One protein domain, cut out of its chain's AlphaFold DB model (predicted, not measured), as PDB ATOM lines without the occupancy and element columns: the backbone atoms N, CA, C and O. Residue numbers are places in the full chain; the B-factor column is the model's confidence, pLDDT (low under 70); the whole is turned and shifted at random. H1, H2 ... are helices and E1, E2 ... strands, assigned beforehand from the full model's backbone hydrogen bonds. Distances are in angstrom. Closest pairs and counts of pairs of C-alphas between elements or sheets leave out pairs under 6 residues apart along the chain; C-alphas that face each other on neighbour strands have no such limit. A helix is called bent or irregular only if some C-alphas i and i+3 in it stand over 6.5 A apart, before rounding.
ATOM      1  N   LYS A  75     220.960 226.240 178.811       89.50
ATOM      2  CA  LYS A  75     220.903 225.570 177.502       89.50
ATOM      3  C   LYS A  75     222.220 225.706 176.734       89.50
ATOM      4  O   LYS A  75     222.651 224.762 176.074       89.50
ATOM      5  N   ASN A  76     222.896 226.851 176.850       92.19
ATOM      6  CA  ASN A  76     224.190 227.071 176.208       92.19
ATOM      7  C   ASN A  76     225.297 226.228 176.841       92.19
ATOM      8  O   ASN A  76     226.156 225.729 176.126       92.19
ATOM      9  N   PHE A  77     225.291 226.032 178.158       94.38
ATOM     10  CA  PHE A  77     226.243 225.125 178.798       94.38
ATOM     11  C   PHE A  77     225.983 223.668 178.400       94.38
ATOM     12  O   PHE A  77     226.916 222.976 178.004       94.38
ATOM     13  N   SER A  78     224.724 223.228 178.426       95.88
ATOM     14  CA  SER A  78     224.326 221.874 178.022       95.88
ATOM     15  C   SER A  78     224.714 221.544 176.579       95.88
ATOM     16  O   SER A  78     225.319 220.508 176.310       95.88
ATOM     17  N   THR A  79     224.401 222.447 175.648       97.50
ATOM     18  CA  THR A  79     224.705 222.265 174.220       97.50
ATOM     19  C   THR A  79     226.202 222.365 173.943       97.50
ATOM     20  O   THR A  79     226.724 221.546 173.194       97.50
ATOM     21  N   TYR A  80     226.917 223.284 174.604       97.56
ATOM     22  CA  TYR A  80     228.381 223.345 174.558       97.56
ATOM     23  C   TYR A  80     229.021 222.039 175.041       97.56
ATOM     24  O   TYR A  80     229.872 221.480 174.354       97.56
ATOM     25  N   LEU A  81     228.582 221.527 176.195       97.50
ATOM     26  CA  LEU A  81     229.091 220.281 176.760       97.50
ATOM     27  C   LEU A  81     228.829 219.092 175.830       97.50
ATOM     28  O   LEU A  81     229.713 218.256 175.663       97.50
ATOM     29  N   ALA A  82     227.651 219.034 175.198       98.25
ATOM     30  CA  ALA A  82     227.351 218.024 174.186       98.25
ATOM     31  C   ALA A  82     228.341 218.100 173.011       98.25
ATOM     32  O   ALA A  82     228.948 217.088 172.670       98.25
ATOM     33  N   GLY A  83     228.576 219.295 172.458       97.62
ATOM     34  CA  GLY A  83     229.547 219.502 171.377       97.62
ATOM     35  C   GLY A  83     230.968 219.076 171.754       97.62
ATOM     36  O   GLY A  83     231.598 218.326 171.013       97.62
ATOM     37  N   LEU A  84     231.435 219.478 172.940       97.56
ATOM     38  CA  LEU A  84     232.768 219.134 173.445       97.56
ATOM     39  C   LEU A  84     232.928 217.620 173.670       97.56
ATOM     40  O   LEU A  84     233.936 217.028 173.289       97.56
ATOM     41  N   ILE A  85     231.917 216.960 174.253       98.12
ATOM     42  CA  ILE A  85     231.918 215.499 174.418       98.12
ATOM     43  C   ILE A  85     231.884 214.800 173.054       98.12
ATOM     44  O   ILE A  85     232.481 213.735 172.892       98.12
ATOM     45  N   GLU A  86     231.193 215.354 172.059       96.75
ATOM     46  CA  GLU A  86     231.107 214.764 170.723       96.75
ATOM     47  C   GLU A  86     232.385 214.882 169.895       96.75
ATOM     48  O   GLU A  86     232.654 213.948 169.133       96.75
ATOM     49  N   GLY A  87     233.203 215.915 170.100       94.62
ATOM     50  CA  GLY A  87     234.571 215.947 169.576       94.62
ATOM     51  C   GLY A  87     235.509 215.081 170.415       94.62
ATOM     52  O   GLY A  87     235.715 213.910 170.089       94.62
ATOM     53  N   ASP A  88     235.954 215.582 171.569       93.62
ATOM     54  CA  ASP A  88     237.048 214.978 172.357       93.62
ATOM     55  C   ASP A  88     236.616 213.972 173.428       93.62
ATOM     56  O   ASP A  88     237.428 213.198 173.947       93.62
ATOM     57  N   GLY A  89     235.336 213.959 173.792       95.75
ATOM     58  CA  GLY A  89     234.841 213.068 174.838       95.75
ATOM     59  C   GLY A  89     234.792 211.589 174.434       95.75
ATOM     60  O   GLY A  89     234.596 211.216 173.274       95.75
ATOM     61  N   ALA A  90     234.867 210.709 175.426       96.38
ATOM     62  CA  ALA A  90     234.636 209.279 175.297       96.38
ATOM     63  C   ALA A  90     233.581 208.817 176.308       96.38
ATOM     64  O   ALA A  90     233.618 209.181 177.480       96.38
ATOM     65  N   ILE A  91     232.640 207.994 175.839       97.62
ATOM     66  CA  ILE A  91     231.619 207.345 176.666       97.62
ATOM     67  C   ILE A  91     231.944 205.852 176.713       97.62
ATOM     68  O   ILE A  91     231.792 205.137 175.712       97.62
ATOM     69  N   TYR A  92     232.403 205.396 177.875       96.12
ATOM     70  CA  TYR A  92     232.806 204.021 178.140       96.12
ATOM     71  C   TYR A  92     231.679 203.250 178.814       96.12
ATOM     72  O   TYR A  92     231.174 203.661 179.856       96.12
ATOM     73  N   ILE A  93     231.334 202.103 178.230       94.88
ATOM     74  CA  ILE A  93     230.375 201.144 178.783       94.88
ATOM     75  C   ILE A  93     231.133 199.843 179.058       94.88
ATOM     76  O   ILE A  93     231.752 199.313 178.129       94.88
ATOM     77  N   PRO A  94     231.134 199.329 180.300       92.12
ATOM     78  CA  PRO A  94     231.813 198.079 180.612       92.12
ATOM     79  C   PRO A  94     231.095 196.911 179.920       92.12
ATOM     80  O   PRO A  94     229.868 196.851 179.912       92.12
ATOM     81  N   LYS A  95     231.857 195.977 179.333       85.19
ATOM     82  CA  LYS A  95     231.294 194.755 178.722       85.19
ATOM     83  C   LYS A  95     230.770 193.771 179.774       85.19
ATOM     84  O   LYS A  95     229.779 193.100 179.537       85.19
ATOM     85  N   ASN A  96     231.453 193.714 180.919       83.31
ATOM     86  CA  ASN A  96     231.164 192.824 182.042       83.31
ATOM     87  C   ASN A  96     230.963 193.665 183.318       83.31
ATOM     88  O   ASN A  96     230.459 194.788 183.269       83.31
ATOM     89  N   GLN A  97     231.393 193.146 184.469       77.88
ATOM     90  CA  GLN A  97     231.457 193.898 185.720       77.88
ATOM     91  C   GLN A  97     232.373 195.127 185.569       77.88
ATOM     92  O   GLN A  97     233.442 195.049 184.965       77.88
ATOM     93  N   GLY A  98     231.935 196.274 186.092       83.50
ATOM     94  CA  GLY A  98     232.668 197.538 186.026       83.50
ATOM     95  C   GLY A  98     231.753 198.761 186.086       83.50
ATOM     96  O   GLY A  98     230.526 198.634 186.145       83.50
ATOM     97  N   ALA A  99     232.363 199.946 186.052       88.50
ATOM     98  CA  ALA A  99     231.676 201.233 186.016       88.50
ATOM     99  C   ALA A  99     231.720 201.833 184.605       88.50
ATOM    100  O   ALA A  99     232.753 201.780 183.933       88.50
ATOM    101  N   ALA A 100     230.600 202.402 184.159       95.94
ATOM    102  CA  ALA A 100     230.602 203.280 182.998       95.94
ATOM    103  C   ALA A 100     231.310 204.600 183.329       95.94
ATOM    104  O   ALA A 100     231.421 204.982 184.495       95.94
ATOM    105  N   ALA A 101     231.792 205.297 182.304       97.94
ATOM    106  CA  ALA A 101     232.433 206.591 182.487       97.94
ATOM    107  C   ALA A 101     232.242 207.505 181.277       97.94
ATOM    108  O   ALA A 101     232.262 207.052 180.131       97.94
ATOM    109  N   ILE A 102     232.127 208.802 181.542       98.56
ATOM    110  CA  ILE A 102     232.348 209.864 180.560       98.56
ATOM    111  C   ILE A 102     233.723 210.455 180.847       98.56
ATOM    112  O   ILE A 102     234.038 210.781 181.991       98.56
ATOM    113  N   VAL A 103     234.546 210.568 179.814       98.38
ATOM    114  CA  VAL A 103     235.938 211.000 179.923       98.38
ATOM    115  C   VAL A 103     236.213 212.067 178.881       98.38
ATOM    116  O   VAL A 103     235.854 211.882 177.724       98.38
ATOM    117  N   ILE A 104     236.869 213.156 179.267       98.00
ATOM    118  CA  ILE A 104     237.351 214.185 178.340       98.00
ATOM    119  C   ILE A 104     238.838 214.397 178.617       98.00
ATOM    120  O   ILE A 104     239.233 214.658 179.758       98.00
ATOM    121  N   ALA A 105     239.665 214.223 177.591       95.50
ATOM    122  CA  ALA A 105     241.096 214.477 177.671       95.50
ATOM    123  C   ALA A 105     241.384 215.914 177.233       95.50
ATOM    124  O   ALA A 105     240.819 216.387 176.257       95.50
ATOM    125  N   PHE A 106     242.282 216.582 177.946       94.31
ATOM    126  CA  PHE A 106     242.705 217.947 177.666       94.31
ATOM    127  C   PHE A 106     244.228 218.008 177.600       94.31
ATOM    128  O   PHE A 106     244.925 217.307 178.347       94.31
ATOM    129  N   ASN A 107     244.753 218.895 176.756       93.69
ATOM    130  CA  ASN A 107     246.133 219.343 176.897       93.69
ATOM    131  C   ASN A 107     246.296 220.061 178.252       93.69
ATOM    132  O   ASN A 107     245.337 220.611 178.795       93.69
ATOM    133  N   GLY A 108     247.495 220.058 178.834       91.06
ATOM    134  CA  GLY A 108     247.717 220.710 180.124       91.06
ATOM    135  C   GLY A 108     247.501 222.226 180.078       91.06
ATOM    136  O   GLY A 108     247.037 222.794 181.069       91.06
ATOM    137  N   LYS A 109     247.685 222.859 178.911       91.75
ATOM    138  CA  LYS A 109     247.310 224.265 178.662       91.75
ATOM    139  C   LYS A 109     245.807 224.525 178.819       91.75
ATOM    140  O   LYS A 109     245.425 225.618 179.223       91.75
ATOM    141  N   ASP A 110     244.978 223.511 178.586       91.19
ATOM    142  CA  ASP A 110     243.517 223.576 178.701       91.19
ATOM    143  C   ASP A 110     243.012 223.090 180.073       91.19
ATOM    144  O   ASP A 110     241.808 222.948 180.297       91.19
ATOM    145  N   PHE A 111     243.906 222.884 181.049       91.81
ATOM    146  CA  PHE A 111     243.523 222.550 182.423       91.81
ATOM    147  C   PHE A 111     242.504 223.528 183.055       91.81
ATOM    148  O   PHE A 111     241.605 223.052 183.756       91.81
ATOM    149  N   PRO A 112     242.553 224.857 182.808       94.00
ATOM    150  CA  PRO A 112     241.516 225.771 183.292       94.00
ATOM    151  C   PRO A 112     240.107 225.428 182.787       94.00
ATOM    152  O   PRO A 112     239.141 225.561 183.541       94.00
ATOM    153  N   LEU A 113     239.972 224.933 181.550       91.06
ATOM    154  CA  LEU A 113     238.685 224.489 181.010       91.06
ATOM    155  C   LEU A 113     238.185 223.245 181.755       91.06
ATOM    156  O   LEU A 113     237.019 223.197 182.145       91.06
ATOM    157  N   ALA A 114     239.067 222.282 182.036       94.31
ATOM    158  CA  ALA A 114     238.719 221.104 182.831       94.31
ATOM    159  C   ALA A 114     238.210 221.485 184.237       94.31
ATOM    160  O   ALA A 114     237.177 220.974 184.675       94.31
ATOM    161  N   LEU A 115     238.878 222.428 184.918       93.75
ATOM    162  CA  LEU A 115     238.439 222.953 186.220       93.75
ATOM    163  C   LEU A 115     237.073 223.643 186.142       93.75
ATOM    164  O   LEU A 115     236.231 223.446 187.019       93.75
ATOM    165  N   LEU A 116     236.837 224.437 185.095       93.94
ATOM    166  CA  LEU A 116     235.562 225.121 184.895       93.94
ATOM    167  C   LEU A 116     234.417 224.125 184.677       93.94
ATOM    168  O   LEU A 116     233.340 224.294 185.253       93.94
ATOM    169  N   LEU A 117     234.648 223.073 183.885       94.25
ATOM    170  CA  LEU A 117     233.677 221.997 183.688       94.25
ATOM    171  C   LEU A 117     233.376 221.279 185.002       94.25
ATOM    172  O   LEU A 117     232.203 221.148 185.348       94.25
ATOM    173  N   GLN A 118     234.407 220.887 185.758       95.56
ATOM    174  CA  GLN A 118     234.237 220.237 187.059       95.56
ATOM    175  C   GLN A 118     233.452 221.122 188.033       95.56
ATOM    176  O   GLN A 118     232.517 220.643 188.671       95.56
ATOM    177  N   LYS A 119     233.774 222.420 188.110       92.12
ATOM    178  CA  LYS A 119     233.070 223.388 188.964       92.12
ATOM    179  C   LYS A 119     231.598 223.541 188.570       92.12
ATOM    180  O   LYS A 119     230.731 223.503 189.437       92.12
ATOM    181  N   ASN A 120     231.307 223.694 187.278       89.06
ATOM    182  CA  ASN A 120     229.939 223.897 186.788       89.06
ATOM    183  C   ASN A 120     229.085 222.625 186.901       89.06
ATOM    184  O   ASN A 120     227.896 222.687 187.217       89.06
ATOM    185  N   LEU A 121     229.684 221.458 186.654       91.31
ATOM    186  CA  LEU A 121     229.005 220.172 186.784       91.31
ATOM    187  C   LEU A 121     228.908 219.714 188.238       91.31
ATOM    188  O   LEU A 121     227.968 218.993 188.568       91.31
ATOM    189  N   ASN A 122     229.811 220.159 189.112       95.62
ATOM    190  CA  ASN A 122     229.907 219.750 190.514       95.62
ATOM    191  C   ASN A 122     229.899 218.217 190.698       95.62
ATOM    192  O   ASN A 122     229.285 217.697 191.626       95.62
ATOM    193  N   VAL A 123     230.505 217.495 189.753       95.69
ATOM    194  CA  VAL A 123     230.665 216.032 189.737       95.69
ATOM    195  C   VAL A 123     231.958 215.670 189.005       95.69
ATOM    196  O   VAL A 123     232.513 216.496 188.274       95.69
ATOM    197  N   GLY A 124     232.415 214.428 189.151       97.19
ATOM    198  CA  GLY A 124     233.615 213.927 188.484       97.19
ATOM    199  C   GLY A 124     234.934 214.465 189.041       97.19
ATOM    200  O   GLY A 124     234.990 215.406 189.834       97.19
ATOM    201  N   ASN A 125     236.023 213.852 188.590       98.06
ATOM    202  CA  ASN A 125     237.378 214.095 189.068       98.06
ATOM    203  C   ASN A 125     238.324 214.387 187.904       98.06
ATOM    204  O   ASN A 125     238.181 213.818 186.821       98.06
ATOM    205  N   ILE A 126     239.307 215.257 188.136       98.31
ATOM    206  CA  ILE A 126     240.369 215.536 187.169       98.31
ATOM    207  C   ILE A 126     241.632 214.792 187.588       98.31
ATOM    208  O   ILE A 126     242.106 214.931 188.715       98.31
ATOM    209  N   TYR A 127     242.208 214.046 186.655       97.69
ATOM    210  CA  TYR A 127     243.444 213.297 186.836       97.69
ATOM    211  C   TYR A 127     244.556 213.914 185.990       97.69
ATOM    212  O   TYR A 127     244.355 214.229 184.816       97.69
ATOM    213  N   LYS A 128     245.744 214.070 186.579       96.44
ATOM    214  CA  LYS A 128     246.948 214.551 185.891       96.44
ATOM    215  C   LYS A 128     248.011 213.453 185.884       96.44
ATOM    216  O   LYS A 128     248.543 213.134 186.949       96.44
ATOM    217  N   PRO A 129     248.324 212.847 184.727       92.19
ATOM    218  CA  PRO A 129     249.403 211.879 184.645       92.19
ATOM    219  C   PRO A 129     250.753 212.546 184.936       92.19
ATOM    220  O   PRO A 129     251.076 213.597 184.384       92.19
ATOM    221  N   LYS A 130     251.563 211.917 185.795       92.75
ATOM    222  CA  LYS A 130     252.898 212.418 186.147       92.75
ATOM    223  C   LYS A 130     253.777 212.514 184.893       92.75
ATOM    224  O   LYS A 130     253.849 211.568 184.113       92.75
ATOM    225  N   GLY A 131     254.450 213.652 184.720       92.69
ATOM    226  CA  GLY A 131     255.388 213.879 183.617       92.69
ATOM    227  C   GLY A 131     254.744 214.105 182.243       92.69
ATOM    228  O   GLY A 131     255.453 214.065 181.243       92.69
ATOM    229  N   LYS A 132     253.426 214.332 182.167       93.94
ATOM    230  CA  LYS A 132     252.731 214.680 180.920       93.94
ATOM    231  C   LYS A 132     252.017 216.021 181.060       93.94
ATOM    232  O   LYS A 132     251.355 216.263 182.065       93.94
ATOM    233  N   ASP A 133     252.102 216.852 180.024       94.94
ATOM    234  CA  ASP A 133     251.352 218.110 179.922       94.94
ATOM    235  C   ASP A 133     249.926 217.841 179.415       94.94
ATOM    236  O   ASP A 133     249.549 218.174 178.291       94.94
ATOM    237  N   ALA A 134     249.160 217.114 180.224       95.19
ATOM    238  CA  ALA A 134     247.797 216.701 179.918       95.19
ATOM    239  C   ALA A 134     246.989 216.527 181.206       95.19
ATOM    240  O   ALA A 134     247.540 216.295 182.285       95.19
ATOM    241  N   CYS A 135     245.667 216.586 181.091       96.94
ATOM    242  CA  CYS A 135     244.773 216.162 182.159       96.94
ATOM    243  C   CYS A 135     243.542 215.455 181.595       96.94
ATOM    244  O   CYS A 135     243.214 215.572 180.417       96.94
ATOM    245  N   THR A 136     242.869 214.683 182.438       97.75
ATOM    246  CA  THR A 136     241.671 213.942 182.059       97.75
ATOM    247  C   THR A 136     240.575 214.221 183.067       97.75
ATOM    248  O   THR A 136     240.746 213.937 184.251       97.75
ATOM    249  N   TYR A 137     239.448 214.749 182.604       98.44
ATOM    250  CA  TYR A 137     238.244 214.887 183.411       98.44
ATOM    251  C   TYR A 137     237.381 213.632 183.256       98.44
ATOM    252  O   TYR A 137     237.048 213.244 182.137       98.44
ATOM    253  N   VAL A 138     237.055 212.976 184.369       98.50
ATOM    254  CA  VAL A 138     236.367 211.680 184.408       98.50
ATOM    255  C   VAL A 138     235.140 211.766 185.304       98.50
ATOM    256  O   VAL A 138     235.230 212.161 186.465       98.50
ATOM    257  N   ILE A 139     234.002 211.326 184.781       98.56
ATOM    258  CA  ILE A 139     232.732 211.212 185.498       98.56
ATOM    259  C   ILE A 139     232.320 209.745 185.438       98.56
ATOM    260  O   ILE A 139     232.040 209.235 184.356       98.56
ATOM    261  N   SER A 140     232.316 209.059 186.578       96.44
ATOM    262  CA  SER A 140     232.059 207.612 186.659       96.44
ATOM    263  C   SER A 140     231.075 207.217 187.760       96.44
ATOM    264  O   SER A 140     230.574 206.091 187.760       96.44
ATOM    265  N   ASP A 141     230.763 208.123 188.687       93.44
ATOM    266  CA  ASP A 141     229.735 207.892 189.690       93.44
ATOM    267  C   ASP A 141     228.330 208.017 189.073       93.44
ATOM    268  O   ASP A 141     228.090 208.795 188.146       93.44
ATOM    269  N   LEU A 142     227.380 207.228 189.583       92.44
ATOM    270  CA  LEU A 142     226.041 207.120 188.999       92.44
ATOM    271  C   LEU A 142     225.286 208.461 189.006       92.44
ATOM    272  O   LEU A 142     224.532 208.742 188.074       92.44
ATOM    273  N   GLN A 143     225.490 209.300 190.027       92.25
ATOM    274  CA  GLN A 143     224.862 210.619 190.125       92.25
ATOM    275  C   GLN A 143     225.407 211.572 189.051       92.25
ATOM    276  O   GLN A 143     224.628 212.234 188.361       92.25
ATOM    277  N   GLY A 144     226.725 211.616 188.869       94.88
ATOM    278  CA  GLY A 144     227.383 212.418 187.846       94.88
ATOM    279  C   GLY A 144     227.017 211.984 186.433       94.88
ATOM    280  O   GLY A 144     226.689 212.832 185.600       94.88
ATOM    281  N   LEU A 145     226.978 210.675 186.178       95.81
ATOM    282  CA  LEU A 145     226.528 210.132 184.896       95.81
ATOM    283  C   LEU A 145     225.073 210.527 184.600       95.81
ATOM    284  O   LEU A 145     224.797 211.053 183.523       95.81
ATOM    285  N   ASN A 146     224.164 210.361 185.569       93.69
ATOM    286  CA  ASN A 146     222.772 210.814 185.457       93.69
ATOM    287  C   ASN A 146     222.674 212.312 185.144       93.69
ATOM    288  O   ASN A 146     221.886 212.724 184.291       93.69
ATOM    289  N   LYS A 147     223.474 213.140 185.823       94.50
ATOM    290  CA  LYS A 147     223.481 214.592 185.618       94.50
ATOM    291  C   LYS A 147     223.923 214.960 184.204       94.50
ATOM    292  O   LYS A 147     223.247 215.750 183.550       94.50
ATOM    293  N   VAL A 148     225.017 214.381 183.711       96.62
ATOM    294  CA  VAL A 148     225.514 214.682 182.359       96.62
ATOM    295  C   VAL A 148     224.575 214.155 181.283       96.62
ATOM    296  O   VAL A 148     224.288 214.889 180.343       96.62
ATOM    297  N   VAL A 149     224.043 212.938 181.432       96.12
ATOM    298  CA  VAL A 149     223.047 212.388 180.498       96.12
ATOM    299  C   VAL A 149     221.836 213.312 180.397       96.12
ATOM    300  O   VAL A 149     221.453 213.668 179.287       96.12
ATOM    301  N   ASN A 150     221.293 213.779 181.524       93.75
ATOM    302  CA  ASN A 150     220.200 214.758 181.538       93.75
ATOM    303  C   ASN A 150     220.538 216.063 180.813       93.75
ATOM    304  O   ASN A 150     219.674 216.653 180.172       93.75
ATOM    305  N   LEU A 151     221.781 216.533 180.935       95.31
ATOM    306  CA  LEU A 151     222.215 217.773 180.303       95.31
ATOM    307  C   LEU A 151     222.300 217.647 178.783       95.31
ATOM    308  O   LEU A 151     221.919 218.590 178.102       95.31
ATOM    309  N   ILE A 152     222.822 216.534 178.259       97.38
ATOM    310  CA  ILE A 152     223.186 216.415 176.834       97.38
ATOM    311  C   ILE A 152     222.190 215.607 175.994       97.38
ATOM    312  O   ILE A 152     222.241 215.665 174.763       97.38
ATOM    313  N   ASN A 153     221.294 214.837 176.622       96.19
ATOM    314  CA  ASN A 153     220.266 214.074 175.916       96.19
ATOM    315  C   ASN A 153     219.349 215.034 175.139       96.19
ATOM    316  O   ASN A 153     218.772 215.953 175.710       96.19
ATOM    317  N   GLY A 154     219.246 214.830 173.823       96.69
ATOM    318  CA  GLY A 154     218.542 215.739 172.913       96.69
ATOM    319  C   GLY A 154     219.380 216.900 172.360       96.69
ATOM    320  O   GLY A 154     218.838 217.701 171.608       96.69
ATOM    321  N   TYR A 155     220.680 216.989 172.679       97.94
ATOM    322  CA  TYR A 155     221.618 217.971 172.098       97.94
ATOM    323  C   TYR A 155     222.779 217.345 171.315       97.94
ATOM    324  O   TYR A 155     223.632 218.065 170.800       97.94
ATOM    325  N   MET A 156     222.818 216.016 171.200       97.94
ATOM    326  CA  MET A 156     223.811 215.304 170.388       97.94
ATOM    327  C   MET A 156     223.527 215.510 168.895       97.94
ATOM    328  O   MET A 156     222.370 215.459 168.480       97.94
ATOM    329  N   ARG A 157     224.561 215.681 168.068       97.81
ATOM    330  CA  ARG A 157     224.445 215.886 166.610       97.81
ATOM    331  C   ARG A 157     225.314 214.937 165.778       97.81
ATOM    332  O   ARG A 157     225.255 214.967 164.548       97.81
ATOM    333  N   THR A 158     226.093 214.067 166.419       96.56
ATOM    334  CA  THR A 158     226.968 213.077 165.773       96.56
ATOM    335  C   THR A 158     226.533 211.641 166.089       96.56
ATOM    336  O   THR A 158     225.766 211.392 167.023       96.56
ATOM    337  N   PRO A 159     227.080 210.629 165.389       96.38
ATOM    338  CA  PRO A 159     226.815 209.233 165.724       96.38
ATOM    339  C   PRO A 159     227.273 208.781 167.123       96.38
ATOM    340  O   PRO A 159     226.975 207.650 167.520       96.38
ATOM    341  N   LYS A 160     227.973 209.628 167.898       95.94
ATOM    342  CA  LYS A 160     228.313 209.342 169.303       95.94
ATOM    343  C   LYS A 160     227.057 209.202 170.183       95.94
ATOM    344  O   LYS A 160     227.138 208.556 171.228       95.94
ATOM    345  N   ILE A 161     225.886 209.658 169.716       96.94
ATOM    346  CA  ILE A 161     224.580 209.380 170.341       96.94
ATOM    347  C   ILE A 161     224.340 207.884 170.610       96.94
ATOM    348  O   ILE A 161     223.752 207.530 171.626       96.94
ATOM    349  N   VAL A 162     224.864 206.982 169.770       96.19
ATOM    350  CA  VAL A 162     224.738 205.529 169.981       96.19
ATOM    351  C   VAL A 162     225.402 205.100 171.295       96.19
ATOM    352  O   VAL A 162     224.875 204.246 172.006       96.19
ATOM    353  N   GLN A 163     226.539 205.703 171.656       96.50
ATOM    354  CA  GLN A 163     227.185 205.437 172.943       96.50
ATOM    355  C   GLN A 163     226.423 206.077 174.107       96.50
ATOM    356  O   GLN A 163     226.340 205.466 175.169       96.50
ATOM    357  N   LEU A 164     225.825 207.257 173.904       97.06
ATOM    358  CA  LEU A 164     224.950 207.877 174.903       97.06
ATOM    359  C   LEU A 164     223.729 206.995 175.202       97.06
ATOM    360  O   LEU A 164     223.386 206.801 176.363       97.06
ATOM    361  N   TYR A 165     223.114 206.400 174.181       96.31
ATOM    362  CA  TYR A 165     221.998 205.472 174.366       96.31
ATOM    363  C   TYR A 165     222.401 204.222 175.149       96.31
ATOM    364  O   TYR A 165     221.670 203.821 176.050       96.31
ATOM    365  N   LYS A 166     223.582 203.651 174.878       95.56
ATOM    366  CA  LYS A 166     224.111 202.538 175.685       95.56
ATOM    367  C   LYS A 166     224.388 202.957 177.132       95.56
ATOM    368  O   LYS A 166     224.208 202.151 178.037       95.56
ATOM    369  N   LEU A 167     224.816 204.203 177.359       95.56
ATOM    370  CA  LEU A 167     224.986 204.748 178.709       95.56
ATOM    371  C   LEU A 167     223.648 204.880 179.435       95.56
ATOM    372  O   LEU A 167     223.552 204.470 180.586       95.56
ATOM    373  N   ILE A 168     222.623 205.400 178.758       94.50
ATOM    374  CA  ILE A 168     221.249 205.469 179.272       94.50
ATOM    375  C   ILE A 168     220.756 204.077 179.683       94.50
ATOM    376  O   ILE A 168     220.258 203.908 180.799       94.50
ATOM    377  N   ASP A 169     220.942 203.075 178.821       92.69
ATOM    378  CA  ASP A 169     220.554 201.693 179.119       92.69
ATOM    379  C   ASP A 169     221.322 201.159 180.331       92.69
ATOM    380  O   ASP A 169     220.719 200.642 181.269       92.69
ATOM    381  N   TRP A 170     222.645 201.351 180.363       92.69
ATOM    382  CA  TRP A 170     223.481 200.918 181.481       92.69
ATOM    383  C   TRP A 170     223.042 201.551 182.807       92.69
ATOM    384  O   TRP A 170     222.863 200.828 183.786       92.69
ATOM    385  N   ILE A 171     222.804 202.867 182.844       90.94
ATOM    386  CA  ILE A 171     222.332 203.576 184.045       90.94
ATOM    387  C   ILE A 171     220.988 203.012 184.520       90.94
ATOM    388  O   ILE A 171     220.808 202.777 185.717       90.94
ATOM    389  N   SER A 172     220.081 202.729 183.582       88.38
ATOM    390  CA  SER A 172     218.756 202.170 183.875       88.38
ATOM    391  C   SER A 172     218.839 200.807 184.574       88.38
ATOM    392  O   SER A 172     217.985 200.495 185.397       88.38
ATOM    393  N   THR A 173     219.901 200.024 184.331       86.94
ATOM    394  CA  THR A 173     220.139 198.747 185.038       86.94
ATOM    395  C   THR A 173     220.715 198.893 186.452       86.94
ATOM    396  O   THR A 173     220.754 197.912 187.194       86.94
ATOM    397  N   LYS A 174     221.221 200.076 186.832       83.62
ATOM    398  CA  LYS A 174     221.928 200.303 188.112       83.62
ATOM    399  C   LYS A 174     221.091 201.014 189.175       83.62
ATOM    400  O   LYS A 174     221.473 200.999 190.344       83.62
ATOM    401  N   GLY A 175     219.988 201.657 188.798       65.31
ATOM    402  CA  GLY A 175     219.125 202.382 189.731       65.31
ATOM    403  C   GLY A 175     218.259 201.463 190.601       65.31
ATOM    404  O   GLY A 175     217.761 200.446 190.132       65.31
ATOM    405  N   LYS A 176     218.021 201.855 191.864       58.84
ATOM    406  CA  LYS A 176     216.953 201.277 192.716       58.84
ATOM    407  C   LYS A 176     215.553 201.759 192.309       58.84
ATOM    408  O   LYS A 176     214.562 201.116 192.622       58.84
ATOM    409  N   SER A 177     215.499 202.895 191.616       51.16
ATOM    410  CA  SER A 177     214.330 203.432 190.930       51.16
ATOM    411  C   SER A 177     214.763 203.718 189.492       51.16
ATOM    412  O   SER A 177     215.805 204.357 189.313       51.16
ATOM    413  N   PRO A 178     214.041 203.238 188.471       53.56
ATOM    414  CA  PRO A 178     214.408 203.473 187.084       53.56
ATOM    415  C   PRO A 178     214.294 204.970 186.781       53.56
ATOM    416  O   PRO A 178     213.202 205.525 186.670       53.56
ATOM    417  N   THR A 179     215.431 205.651 186.659       57.19
ATOM    418  CA  THR A 179     215.486 206.948 185.983       57.19
ATOM    419  C   THR A 179     215.240 206.677 184.506       57.19
ATOM    420  O   THR A 179     216.164 206.349 183.764       57.19
ATOM    421  N   PHE A 180     213.974 206.728 184.092       58.41
ATOM    422  CA  PHE A 180     213.595 206.556 182.697       58.41
ATOM    423  C   PHE A 180     214.061 207.771 181.896       58.41
ATOM    424  O   PHE A 180     213.412 208.815 181.879       58.41
ATOM    425  N   PHE A 181     215.198 207.635 181.217       68.94
ATOM    426  CA  PHE A 181     215.565 208.567 180.161       68.94
ATOM    427  C   PHE A 181     214.896 208.123 178.871       68.94
ATOM    428  O   PHE A 181     215.275 207.112 178.274       68.94
ATOM    429  N   ASN A 182     213.943 208.916 178.390       87.44
ATOM    430  CA  ASN A 182     213.551 208.817 176.993       87.44
ATOM    431  C   ASN A 182     214.780 209.152 176.142       87.44
ATOM    432  O   ASN A 182     215.362 210.228 176.278       87.44
ATOM    433  N   LYS A 183     215.201 208.216 175.290       95.19
ATOM    434  CA  LYS A 183     216.293 208.417 174.332       95.19
ATOM    435  C   LYS A 183     215.850 209.462 173.305       95.19
ATOM    436  O   LYS A 183     215.070 209.147 172.410       95.19
ATOM    437  N   LEU A 184     216.295 210.708 173.472       96.25
ATOM    438  CA  LEU A 184     215.907 211.805 172.588       96.25
ATOM    439  C   LEU A 184     216.730 211.758 171.298       96.25
ATOM    440  O   LEU A 184     217.916 211.433 171.359       96.25
ATOM    441  N   PRO A 185     216.128 212.090 170.141       97.19
ATOM    442  CA  PRO A 185     216.807 212.016 168.854       97.19
ATOM    443  C   PRO A 185     217.953 213.030 168.747       97.19
ATOM    444  O   PRO A 185     218.121 213.916 169.584       97.19
ATOM    445  N   LEU A 186     218.726 212.911 167.663       97.88
ATOM    446  CA  LEU A 186     219.731 213.906 167.296       97.88
ATOM    447  C   LEU A 186     219.106 215.304 167.167       97.88
ATOM    448  O   LEU A 186     218.046 215.467 166.555       97.88
ATOM    449  N   ASP A 187     219.811 216.312 167.670       97.62
ATOM    450  CA  ASP A 187     219.456 217.714 167.496       97.62
ATOM    451  C   ASP A 187     219.740 218.159 166.056       97.62
ATOM    452  O   ASP A 187     220.882 218.210 165.594       97.62
ATOM    453  N   ASN A 188     218.675 218.500 165.333       96.06
ATOM    454  CA  ASN A 188     218.749 218.965 163.951       96.06
ATOM    455  C   ASN A 188     218.580 220.482 163.809       96.06
ATOM    456  O   ASN A 188     218.589 220.970 162.674       96.06
ATOM    457  N   SER A 189     218.473 221.225 164.917       95.81
ATOM    458  CA  SER A 189     218.325 222.684 164.901       95.81
ATOM    459  C   SER A 189     219.474 223.392 164.149       95.81
ATOM    460  O   SER A 189     220.523 222.782 163.865       95.81
ATOM    461  N   PRO A 190     219.282 224.665 163.747       95.56
ATOM    462  CA  PRO A 190     220.326 225.456 163.098       95.56
ATOM    463  C   PRO A 190     221.633 225.486 163.909       95.56
ATOM    464  O   PRO A 190     221.619 225.395 165.142       95.56
ATOM    465  N   LEU A 191     222.781 225.558 163.225       93.06
ATOM    466  CA  LEU A 191     224.101 225.452 163.868       93.06
ATOM    467  C   LEU A 191     224.425 226.637 164.791       93.06
ATOM    468  O   LEU A 191     225.154 226.452 165.760       93.06
ATOM    469  N   ASP A 192     223.830 227.793 164.521       92.81
ATOM    470  CA  ASP A 192     223.892 229.050 165.273       92.81
ATOM    471  C   ASP A 192     222.836 229.175 166.385       92.81
ATOM    472  O   ASP A 192     222.902 230.085 167.208       92.81
ATOM    473  N   SER A 193     221.871 228.255 166.453       93.38
ATOM    474  CA  SER A 193     220.770 228.335 167.426       93.38
ATOM    475  C   SER A 193     221.167 227.984 168.865       93.38
ATOM    476  O   SER A 193     220.374 228.173 169.795       93.38
ATOM    477  N   ASN A 194     222.362 227.417 169.067       94.50
ATOM    478  CA  ASN A 194     222.899 227.058 170.376       94.50
ATOM    479  C   ASN A 194     224.434 226.917 170.354       94.50
ATOM    480  O   ASN A 194     225.080 227.104 169.327       94.50
ATOM    481  N   ALA A 195     225.035 226.579 171.498       96.19
ATOM    482  CA  ALA A 195     226.489 226.562 171.668       96.19
ATOM    483  C   ALA A 195     227.166 225.230 171.283       96.19
ATOM    484  O   ALA A 195     228.356 225.059 171.560       96.19
ATOM    485  N   TRP A 196     226.446 224.293 170.653       97.88
ATOM    486  CA  TRP A 196     226.995 222.990 170.265       97.88
ATOM    487  C   TRP A 196     228.214 223.121 169.350       97.88
ATOM    488  O   TRP A 196     229.246 222.502 169.608       97.88
ATOM    489  N   LEU A 197     228.131 223.973 168.320       96.50
ATOM    490  CA  LEU A 197     229.226 224.133 167.360       96.50
ATOM    491  C   LEU A 197     230.483 224.700 168.034       96.50
ATOM    492  O   LEU A 197     231.586 224.286 167.702       96.50
ATOM    493  N   SER A 198     230.325 225.589 169.020       95.12
ATOM    494  CA  SER A 198     231.455 226.110 169.796       95.12
ATOM    495  C   SER A 198     232.162 225.008 170.583       95.12
ATOM    496  O   SER A 198     233.382 224.935 170.534       95.12
ATOM    497  N   GLY A 199     231.412 224.131 171.261       95.94
ATOM    498  CA  GLY A 199     232.000 223.002 171.987       95.94
ATOM    499  C   GLY A 199     232.720 222.029 171.058       95.94
ATOM    500  O   GLY A 199     233.825 221.598 171.357       95.94
ATOM    501  N   PHE A 200     232.125 221.748 169.897       96.00
ATOM    502  CA  PHE A 200     232.717 220.864 168.893       96.00
ATOM    503  C   PHE A 200     234.002 221.447 168.269       96.00
ATOM    504  O   PHE A 200     234.971 220.719 168.042       96.00
ATOM    505  N   ILE A 201     234.040 222.764 168.025       94.44
ATOM    506  CA  ILE A 201     235.240 223.474 167.550       94.44
ATOM    507  C   ILE A 201     236.328 223.527 168.626       94.44
ATOM    508  O   ILE A 201     237.497 223.398 168.284       94.44
ATOM    509  N   ASP A 202     235.982 223.716 169.901       91.75
ATOM    510  CA  ASP A 202     236.979 223.744 170.980       91.75
ATOM    511  C   ASP A 202     237.711 222.401 171.140       91.75
ATOM    512  O   ASP A 202     238.856 222.407 171.581       91.75
ATOM    513  N   SER A 203     237.088 221.285 170.745       91.00
ATOM    514  CA  SER A 203     237.736 219.966 170.700       91.00
ATOM    515  C   SER A 203     238.626 219.744 169.468       91.00
ATOM    516  O   SER A 203     239.841 219.623 169.573       91.00
ATOM    517  N   ASP A 204     238.033 219.716 168.269       83.88
ATOM    518  CA  ASP A 204     238.709 219.245 167.045       83.88
ATOM    519  C   ASP A 204     239.085 220.391 166.078       83.88
ATOM    520  O   ASP A 204     239.522 220.165 164.941       83.88
ATOM    521  N   GLY A 205     238.853 221.640 166.486       88.38
ATOM    522  CA  GLY A 205     239.058 222.829 165.667       88.38
ATOM    523  C   GLY A 205     240.460 223.414 165.784       88.38
ATOM    524  O   GLY A 205     241.047 223.518 166.856       88.38
ATOM    525  N   CYS A 206     240.985 223.881 164.655       87.75
ATOM    526  CA  CYS A 206     242.267 224.564 164.572       87.75
ATOM    527  C   CYS A 206     242.129 225.860 163.771       87.75
ATOM    528  O   CYS A 206     241.745 225.843 162.602       87.75
ATOM    529  N   PHE A 207     242.481 226.987 164.391       88.06
ATOM    530  CA  PHE A 207     242.575 228.281 163.719       88.06
ATOM    531  C   PHE A 207     244.029 228.539 163.336       88.06
ATOM    532  O   PHE A 207     244.910 228.555 164.193       88.06
ATOM    533  N   THR A 208     244.294 228.739 162.050       87.25
ATOM    534  CA  THR A 208     245.638 229.001 161.527       87.25
ATOM    535  C   THR A 208     245.660 230.328 160.784       87.25
ATOM    536  O   THR A 208     244.809 230.582 159.935       87.25
ATOM    537  N   VAL A 209     246.684 231.138 161.043       88.06
ATOM    538  CA  VAL A 209     247.043 232.281 160.199       88.06
ATOM    539  C   VAL A 209     248.206 231.859 159.310       88.06
ATOM    540  O   VAL A 209     249.233 231.391 159.798       88.06
ATOM    541  N   ARG A 210     248.042 231.992 157.995       87.62
ATOM    542  CA  ARG A 210     249.082 231.732 156.999       87.62
ATOM    543  C   ARG A 210     249.534 233.049 156.397       87.62
ATOM    544  O   ARG A 210     248.716 233.799 155.872       87.62
ATOM    545  N   VAL A 211     250.838 233.294 156.445       90.75
ATOM    546  CA  VAL A 211     251.484 234.419 155.772       90.75
ATOM    547  C   VAL A 211     252.318 233.855 154.632       90.75
ATOM    548  O   VAL A 211     253.136 232.962 154.841       90.75
ATOM    549  N   SER A 212     252.087 234.344 153.422       90.44
ATOM    550  CA  SER A 212     252.805 233.930 152.216       90.44
ATOM    551  C   SER A 212     253.241 235.151 151.427       90.44
ATOM    552  O   SER A 212     252.522 236.149 151.408       90.44
ATOM    553  N   ASP A 213     254.372 235.075 150.738       90.44
ATOM    554  CA  ASP A 213     254.785 236.145 149.832       90.44
ATOM    555  C   ASP A 213     253.813 236.292 148.667       90.44
ATOM    556  O   ASP A 213     253.347 235.306 148.083       90.44
ATOM    557  N   ASN A 214     253.511 237.539 148.321       83.31
ATOM    558  CA  ASN A 214     252.868 237.824 147.058       83.31
ATOM    559  C   ASN A 214     253.938 237.770 145.964       83.31
ATOM    560  O   ASN A 214     254.850 238.581 145.933       83.31
ATOM    561  N   LYS A 215     253.848 236.803 145.050       80.94
ATOM    562  CA  LYS A 215     254.840 236.670 143.969       80.94
ATOM    563  C   LYS A 215     254.798 237.833 142.968       80.94
ATOM    564  O   LYS A 215     255.753 238.009 142.223       80.94
ATOM    565  N   ASN A 216     253.717 238.621 142.964       79.75
ATOM    566  CA  ASN A 216     253.478 239.676 141.977       79.75
ATOM    567  C   ASN A 216     253.777 241.089 142.501       79.75
ATOM    568  O   ASN A 216     253.793 242.037 141.722       79.75
ATOM    569  N   CYS A 217     253.987 241.264 143.806       77.81
ATOM    570  CA  CYS A 217     254.402 242.540 144.387       77.81
ATOM    571  C   CYS A 217     255.129 242.305 145.711       77.81
ATOM    572  O   CYS A 217     254.940 241.273 146.339       77.81
ATOM    573  N   ASN A 218     255.928 243.268 146.174       83.12
ATOM    574  CA  ASN A 218     256.710 243.143 147.412       83.12
ATOM    575  C   ASN A 218     255.838 243.280 148.683       83.12
ATOM    576  O   ASN A 218     256.106 244.097 149.561       83.12
ATOM    577  N   THR A 219     254.737 242.529 148.754       89.06
ATOM    578  CA  THR A 219     253.769 242.526 149.855       89.06
ATOM    579  C   THR A 219     253.559 241.108 150.386       89.06
ATOM    580  O   THR A 219     253.850 240.113 149.718       89.06
ATOM    581  N   LYS A 220     253.033 241.002 151.609       89.38
ATOM    582  CA  LYS A 220     252.641 239.726 152.214       89.38
ATOM    583  C   LYS A 220     251.146 239.490 152.002       89.38
ATOM    584  O   LYS A 220     250.330 240.379 152.222       89.38
ATOM    585  N   LYS A 221     250.777 238.266 151.638       88.25
ATOM    586  CA  LYS A 221     249.399 237.769 151.666       88.25
ATOM    587  C   LYS A 221     249.147 237.087 153.004       88.25
ATOM    588  O   LYS A 221     249.859 236.153 153.364       88.25
ATOM    589  N   ILE A 222     248.107 237.528 153.706       88.44
ATOM    590  CA  ILE A 222     247.643 236.932 154.960       88.44
ATOM    591  C   ILE A 222     246.335 236.185 154.678       88.44
ATOM    592  O   ILE A 222     245.433 236.718 154.032       88.44
ATOM    593  N   SER A 223     246.231 234.944 155.142       87.12
ATOM    594  CA  SER A 223     245.010 234.138 155.088       87.12
ATOM    595  C   SER A 223     244.728 233.552 156.461       87.12
ATOM    596  O   SER A 223     245.640 233.082 157.139       87.12
ATOM    597  N   VAL A 224     243.463 233.577 156.869       85.62
ATOM    598  CA  VAL A 224     243.003 232.915 158.089       85.62
ATOM    599  C   VAL A 224     242.188 231.693 157.703       85.62
ATOM    600  O   VAL A 224     241.420 231.718 156.736       85.62
ATOM    601  N   MET A 225     242.395 230.614 158.446       85.88
ATOM    602  CA  MET A 225     241.853 229.305 158.146       85.88
ATOM    603  C   MET A 225     241.294 228.660 159.407       85.88
ATOM    604  O   MET A 225     242.014 228.530 160.397       85.88
ATOM    605  N   LEU A 226     240.039 228.217 159.349       86.94
ATOM    606  CA  LEU A 226     239.481 227.273 160.315       86.94
ATOM    607  C   LEU A 226     239.565 225.875 159.705       86.94
ATOM    608  O   LEU A 226     238.999 225.614 158.641       86.94
ATOM    609  N   ALA A 227     240.281 224.981 160.374       88.44
ATOM    610  CA  ALA A 227     240.300 223.565 160.061       88.44
ATOM    611  C   ALA A 227     239.520 222.783 161.119       88.44
ATOM    612  O   ALA A 227     239.756 222.955 162.310       88.44
ATOM    613  N   LEU A 228     238.626 221.902 160.673       89.50
ATOM    614  CA  LEU A 228     237.958 220.910 161.516       89.50
ATOM    615  C   LEU A 228     238.284 219.526 160.967       89.50
ATOM    616  O   LEU A 228     237.986 219.214 159.806       89.50
ATOM    617  N   VAL A 229     238.933 218.706 161.788       86.31
ATOM    618  CA  VAL A 229     239.392 217.376 161.388       86.31
ATOM    619  C   VAL A 229     238.581 216.333 162.126       86.31
ATOM    620  O   VAL A 229     238.498 216.354 163.342       86.31
ATOM    621  N   GLN A 230     238.000 215.390 161.389       88.00
ATOM    622  CA  GLN A 230     237.220 214.326 162.004       88.00
ATOM    623  C   GLN A 230     237.366 213.007 161.239       88.00
ATOM    624  O   GLN A 230     237.727 212.955 160.053       88.00
ATOM    625  N   LYS A 231     237.099 211.895 161.930       84.62
ATOM    626  CA  LYS A 231     237.013 210.573 161.306       84.62
ATOM    627  C   LYS A 231     235.858 210.549 160.304       84.62
ATOM    628  O   LYS A 231     234.786 211.081 160.558       84.62
ATOM    629  N   THR A 232     236.062 209.884 159.166       83.75
ATOM    630  CA  THR A 232     235.010 209.722 158.148       83.75
ATOM    631  C   THR A 232     233.838 208.902 158.690       83.75
ATOM    632  O   THR A 232     232.678 209.213 158.431       83.75
ATOM    633  N   VAL A 233     234.160 207.865 159.464       85.75
ATOM    634  CA  VAL A 233     233.214 206.963 160.116       85.75
ATOM    635  C   VAL A 233     233.481 206.931 161.616       85.75
ATOM    636  O   VAL A 233     234.626 206.989 162.069       85.75
ATOM    637  N   SER A 234     232.406 206.859 162.387       85.00
ATOM    638  CA  SER A 234     232.446 206.669 163.833       85.00
ATOM    639  C   SER A 234     232.868 205.243 164.191       85.00
ATOM    640  O   SER A 234     232.883 204.347 163.349       85.00
ATOM    641  N   LEU A 235     233.134 205.005 165.479       79.12
ATOM    642  CA  LEU A 235     233.414 203.664 166.009       79.12
ATOM    643  C   LEU A 235     232.273 202.662 165.753       79.12
ATOM    644  O   LEU A 235     232.517 201.464 165.705       79.12
ATOM    645  N   ASN A 236     231.044 203.149 165.563       81.31
ATOM    646  CA  ASN A 236     229.865 202.338 165.254       81.31
ATOM    647  C   ASN A 236     229.564 202.303 163.738       81.31
ATOM    648  O   ASN A 236     228.427 202.085 163.341       81.31
ATOM    649  N   ASN A 237     230.558 202.581 162.889       85.56
ATOM    650  CA  ASN A 237     230.472 202.554 161.423       85.56
ATOM    651  C   ASN A 237     229.451 203.522 160.780       85.56
ATOM    652  O   ASN A 237     229.145 203.431 159.595       85.56
ATOM    653  N   HIS A 238     228.944 204.496 161.538       88.00
ATOM    654  CA  HIS A 238     228.115 205.574 160.997       88.00
ATOM    655  C   HIS A 238     228.979 206.721 160.476       88.00
ATOM    656  O   HIS A 238     229.918 207.144 161.153       88.00
ATOM    657  N   SER A 239     228.624 207.258 159.311       89.94
ATOM    658  CA  SER A 239     229.334 208.363 158.664       89.94
ATOM    659  C   SER A 239     229.141 209.697 159.393       89.94
ATOM    660  O   SER A 239     228.018 210.060 159.742       89.94
ATOM    661  N   LEU A 240     230.227 210.462 159.559       91.62
ATOM    662  CA  LEU A 240     230.178 211.862 160.007       91.62
ATOM    663  C   LEU A 240     230.065 212.849 158.835       91.62
ATOM    664  O   LEU A 240     229.965 214.053 159.051       91.62
ATOM    665  N   PHE A 241     230.026 212.357 157.591       90.56
ATOM    666  CA  PHE A 241     229.965 213.203 156.400       90.56
ATOM    667  C   PHE A 241     228.796 214.191 156.445       90.56
ATOM    668  O   PHE A 241     228.993 215.364 156.175       90.56
ATOM    669  N   LYS A 242     227.599 213.750 156.855       91.56
ATOM    670  CA  LYS A 242     226.409 214.616 156.884       91.56
ATOM    671  C   LYS A 242     226.586 215.828 157.806       91.56
ATOM    672  O   LYS A 242     226.283 216.943 157.392       91.56
ATOM    673  N   ILE A 243     227.076 215.622 159.033       94.12
ATOM    674  CA  ILE A 243     227.276 216.724 159.986       94.12
ATOM    675  C   ILE A 243     228.444 217.617 159.558       94.12
ATOM    676  O   ILE A 243     228.308 218.834 159.600       94.12
ATOM    677  N   MET A 244     229.536 217.040 159.045       93.44
ATOM    678  CA  MET A 244     230.662 217.820 158.524       93.44
ATOM    679  C   MET A 244     230.258 218.669 157.312       93.44
ATOM    680  O   MET A 244     230.623 219.836 157.248       93.44
ATOM    681  N   SER A 245     229.453 218.135 156.388       92.19
ATOM    682  CA  SER A 245     228.908 218.897 155.257       92.19
ATOM    683  C   SER A 245     227.962 220.006 155.719       92.19
ATOM    684  O   SER A 245     228.049 221.115 155.208       92.19
ATOM    685  N   LYS A 246     227.114 219.747 156.729       93.69
ATOM    686  CA  LYS A 246     226.258 220.781 157.338       93.69
ATOM    687  C   LYS A 246     227.094 221.914 157.946       93.69
ATOM    688  O   LYS A 246     226.728 223.069 157.789       93.69
ATOM    689  N   ILE A 247     228.207 221.592 158.615       93.56
ATOM    690  CA  ILE A 247     229.140 222.591 159.158       93.56
ATOM    691  C   ILE A 247     229.829 223.364 158.029       93.56
ATOM    692  O   ILE A 247     229.944 224.578 158.130       93.56
ATOM    693  N   ALA A 248     230.228 222.700 156.938       90.88
ATOM    694  CA  ALA A 248     230.782 223.375 155.760       90.88
ATOM    695  C   ALA A 248     229.830 224.447 155.239       90.88
ATOM    696  O   ALA A 248     230.185 225.617 155.180       90.88
ATOM    697  N   SER A 249     228.604 224.032 154.914       91.06
ATOM    698  CA  SER A 249     227.571 224.887 154.330       91.06
ATOM    699  C   SER A 249     227.061 225.966 155.280       91.06
ATOM    700  O   SER A 249     226.253 226.786 154.880       91.06
ATOM    701  N   PHE A 250     227.469 225.950 156.547       90.69
ATOM    702  CA  PHE A 250     227.162 227.026 157.479       90.69
ATOM    703  C   PHE A 250     228.131 228.210 157.340       90.69
ATOM    704  O   PHE A 250     227.768 229.333 157.675       90.69
ATOM    705  N   PHE A 251     229.351 227.972 156.851       82.19
ATOM    706  CA  PHE A 251     230.379 229.004 156.679       82.19
ATOM    707  C   PHE A 251     230.533 229.498 155.228       82.19
ATOM    708  O   PHE A 251     231.342 230.395 154.997       82.19
ATOM    709  N   PHE A 252     229.800 228.915 154.274       73.75
ATOM    710  CA  PHE A 252     229.779 229.279 152.851       73.75
ATOM    711  C   PHE A 252     228.358 229.630 152.427       73.75
ATOM    712  O   PHE A 252     228.210 230.596 151.651       73.75
TER     713      PHE A 252
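This is residues 75 to 252 of the 252 residues of the protein "LAGLIDADG endonuclease domain-containing protein" of Erysiphe pisi (UniProt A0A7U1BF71). A body made of a four-stranded sheet with helices H1, H2, H3 and H4 over one face, two layers in all, extends into one long arm, the two-stranded hairpin of E5 and E6. H5 packs on H1 near the base of the arm, and the last helix, H6, lies near E6 and touches no helix. The printed part has 178 residues with six named helices and six named strands, in the order H1, E1, E2, H2, E3, E4, H3, H4, H5, E5, E6, H6, and its class is mixed. The larger sheet runs E1, E2, E4, E3 and, like the pair E5 and E6, is antiparallel. The whole is only just compact, close to loose, with a radius of gyration of the C-alphas of 18.8 A, and it is elongated, spanning 74 by 40 by 29 A with the arm along the longest axis.

H1, residues 75 to 87, is on the sheet of E1, residues 89 to 92, E2, 101 to 107, E4, 134 to 139, and E3, 125 to 127. It stands up from the sheet over E1, rising 74 degrees out of a plane fitted to 6 of the sheet's C-alphas. E1 and E2 form a hairpin, with N 90 and O 103 2.8 A apart. H2, residues 108 to 121, is on the same face as H1, at a height over the sheet of 8.5 A; it runs along the strands, at 7 degrees to E4 on the local plane. H2 is irregular, with C-alphas 109 and 112 7.6 A apart. E2, H2 and E3 make a split strand-helix-strand unit, two strands running the same way with E4 between them, and its crossover is right-handed. E3 and E4 form a hairpin, with N 127 and O 136 2.8 A apart; between E2 and E4, N 104 and O 137 are 2.9 A apart. H3, residues 142 to 152, is on the sheet too, and its residue Leu 145 has its C-alpha 6.3 A from that of Ile 139, the closest pair with E4. H1 touches H3 with residues 78 to 82 alone, the closest C-alphas being those of Ser 78 and Leu 151, 5.1 A. H4, residues 161 to 172, forms a helical hairpin with H3, closest at the C-alphas of Leu 142 and Ile 171, 7.1 A; the tilt of 37 degrees, opposite ways, is only just steep. H5, residues 196 to 204, touches H1 at a shallow tilt of 32 degrees, the same way, with the C-alphas of Leu 84 and Gly 199 closest at 4.2 A. E5, residues 205 to 213, and E6, residues 220 to 230, form a hairpin, with N 208 and O 225 2.8 A apart. Every O i to N i+4 pair is within hydrogen-bond range in H1, H3, H4 and H5; in H2 it is 8 of 10 and in H6, residues 241 to 251, 6 of 7.

H1 begins at C-alpha 75, (220.903, 225.570, 177.502), and is 18.5 A long; H2 is 19.9 A long. E2 is 19.5 A long, E5 26.0 A and E6 31.3 A, from C-alpha 220 at (252.641, 239.726, 152.214). H6 ends at C-alpha 251, (230.379, 229.004, 156.679).

The two C-alphas farthest apart are those of Lys 176 and Cys 217, 73.8 A. The printed part has no cut, and the one long link, 23 residues, joins H4 to H5. The mean pLDDT of the printed part is 91.1, and residues 175 to 181 are under 70.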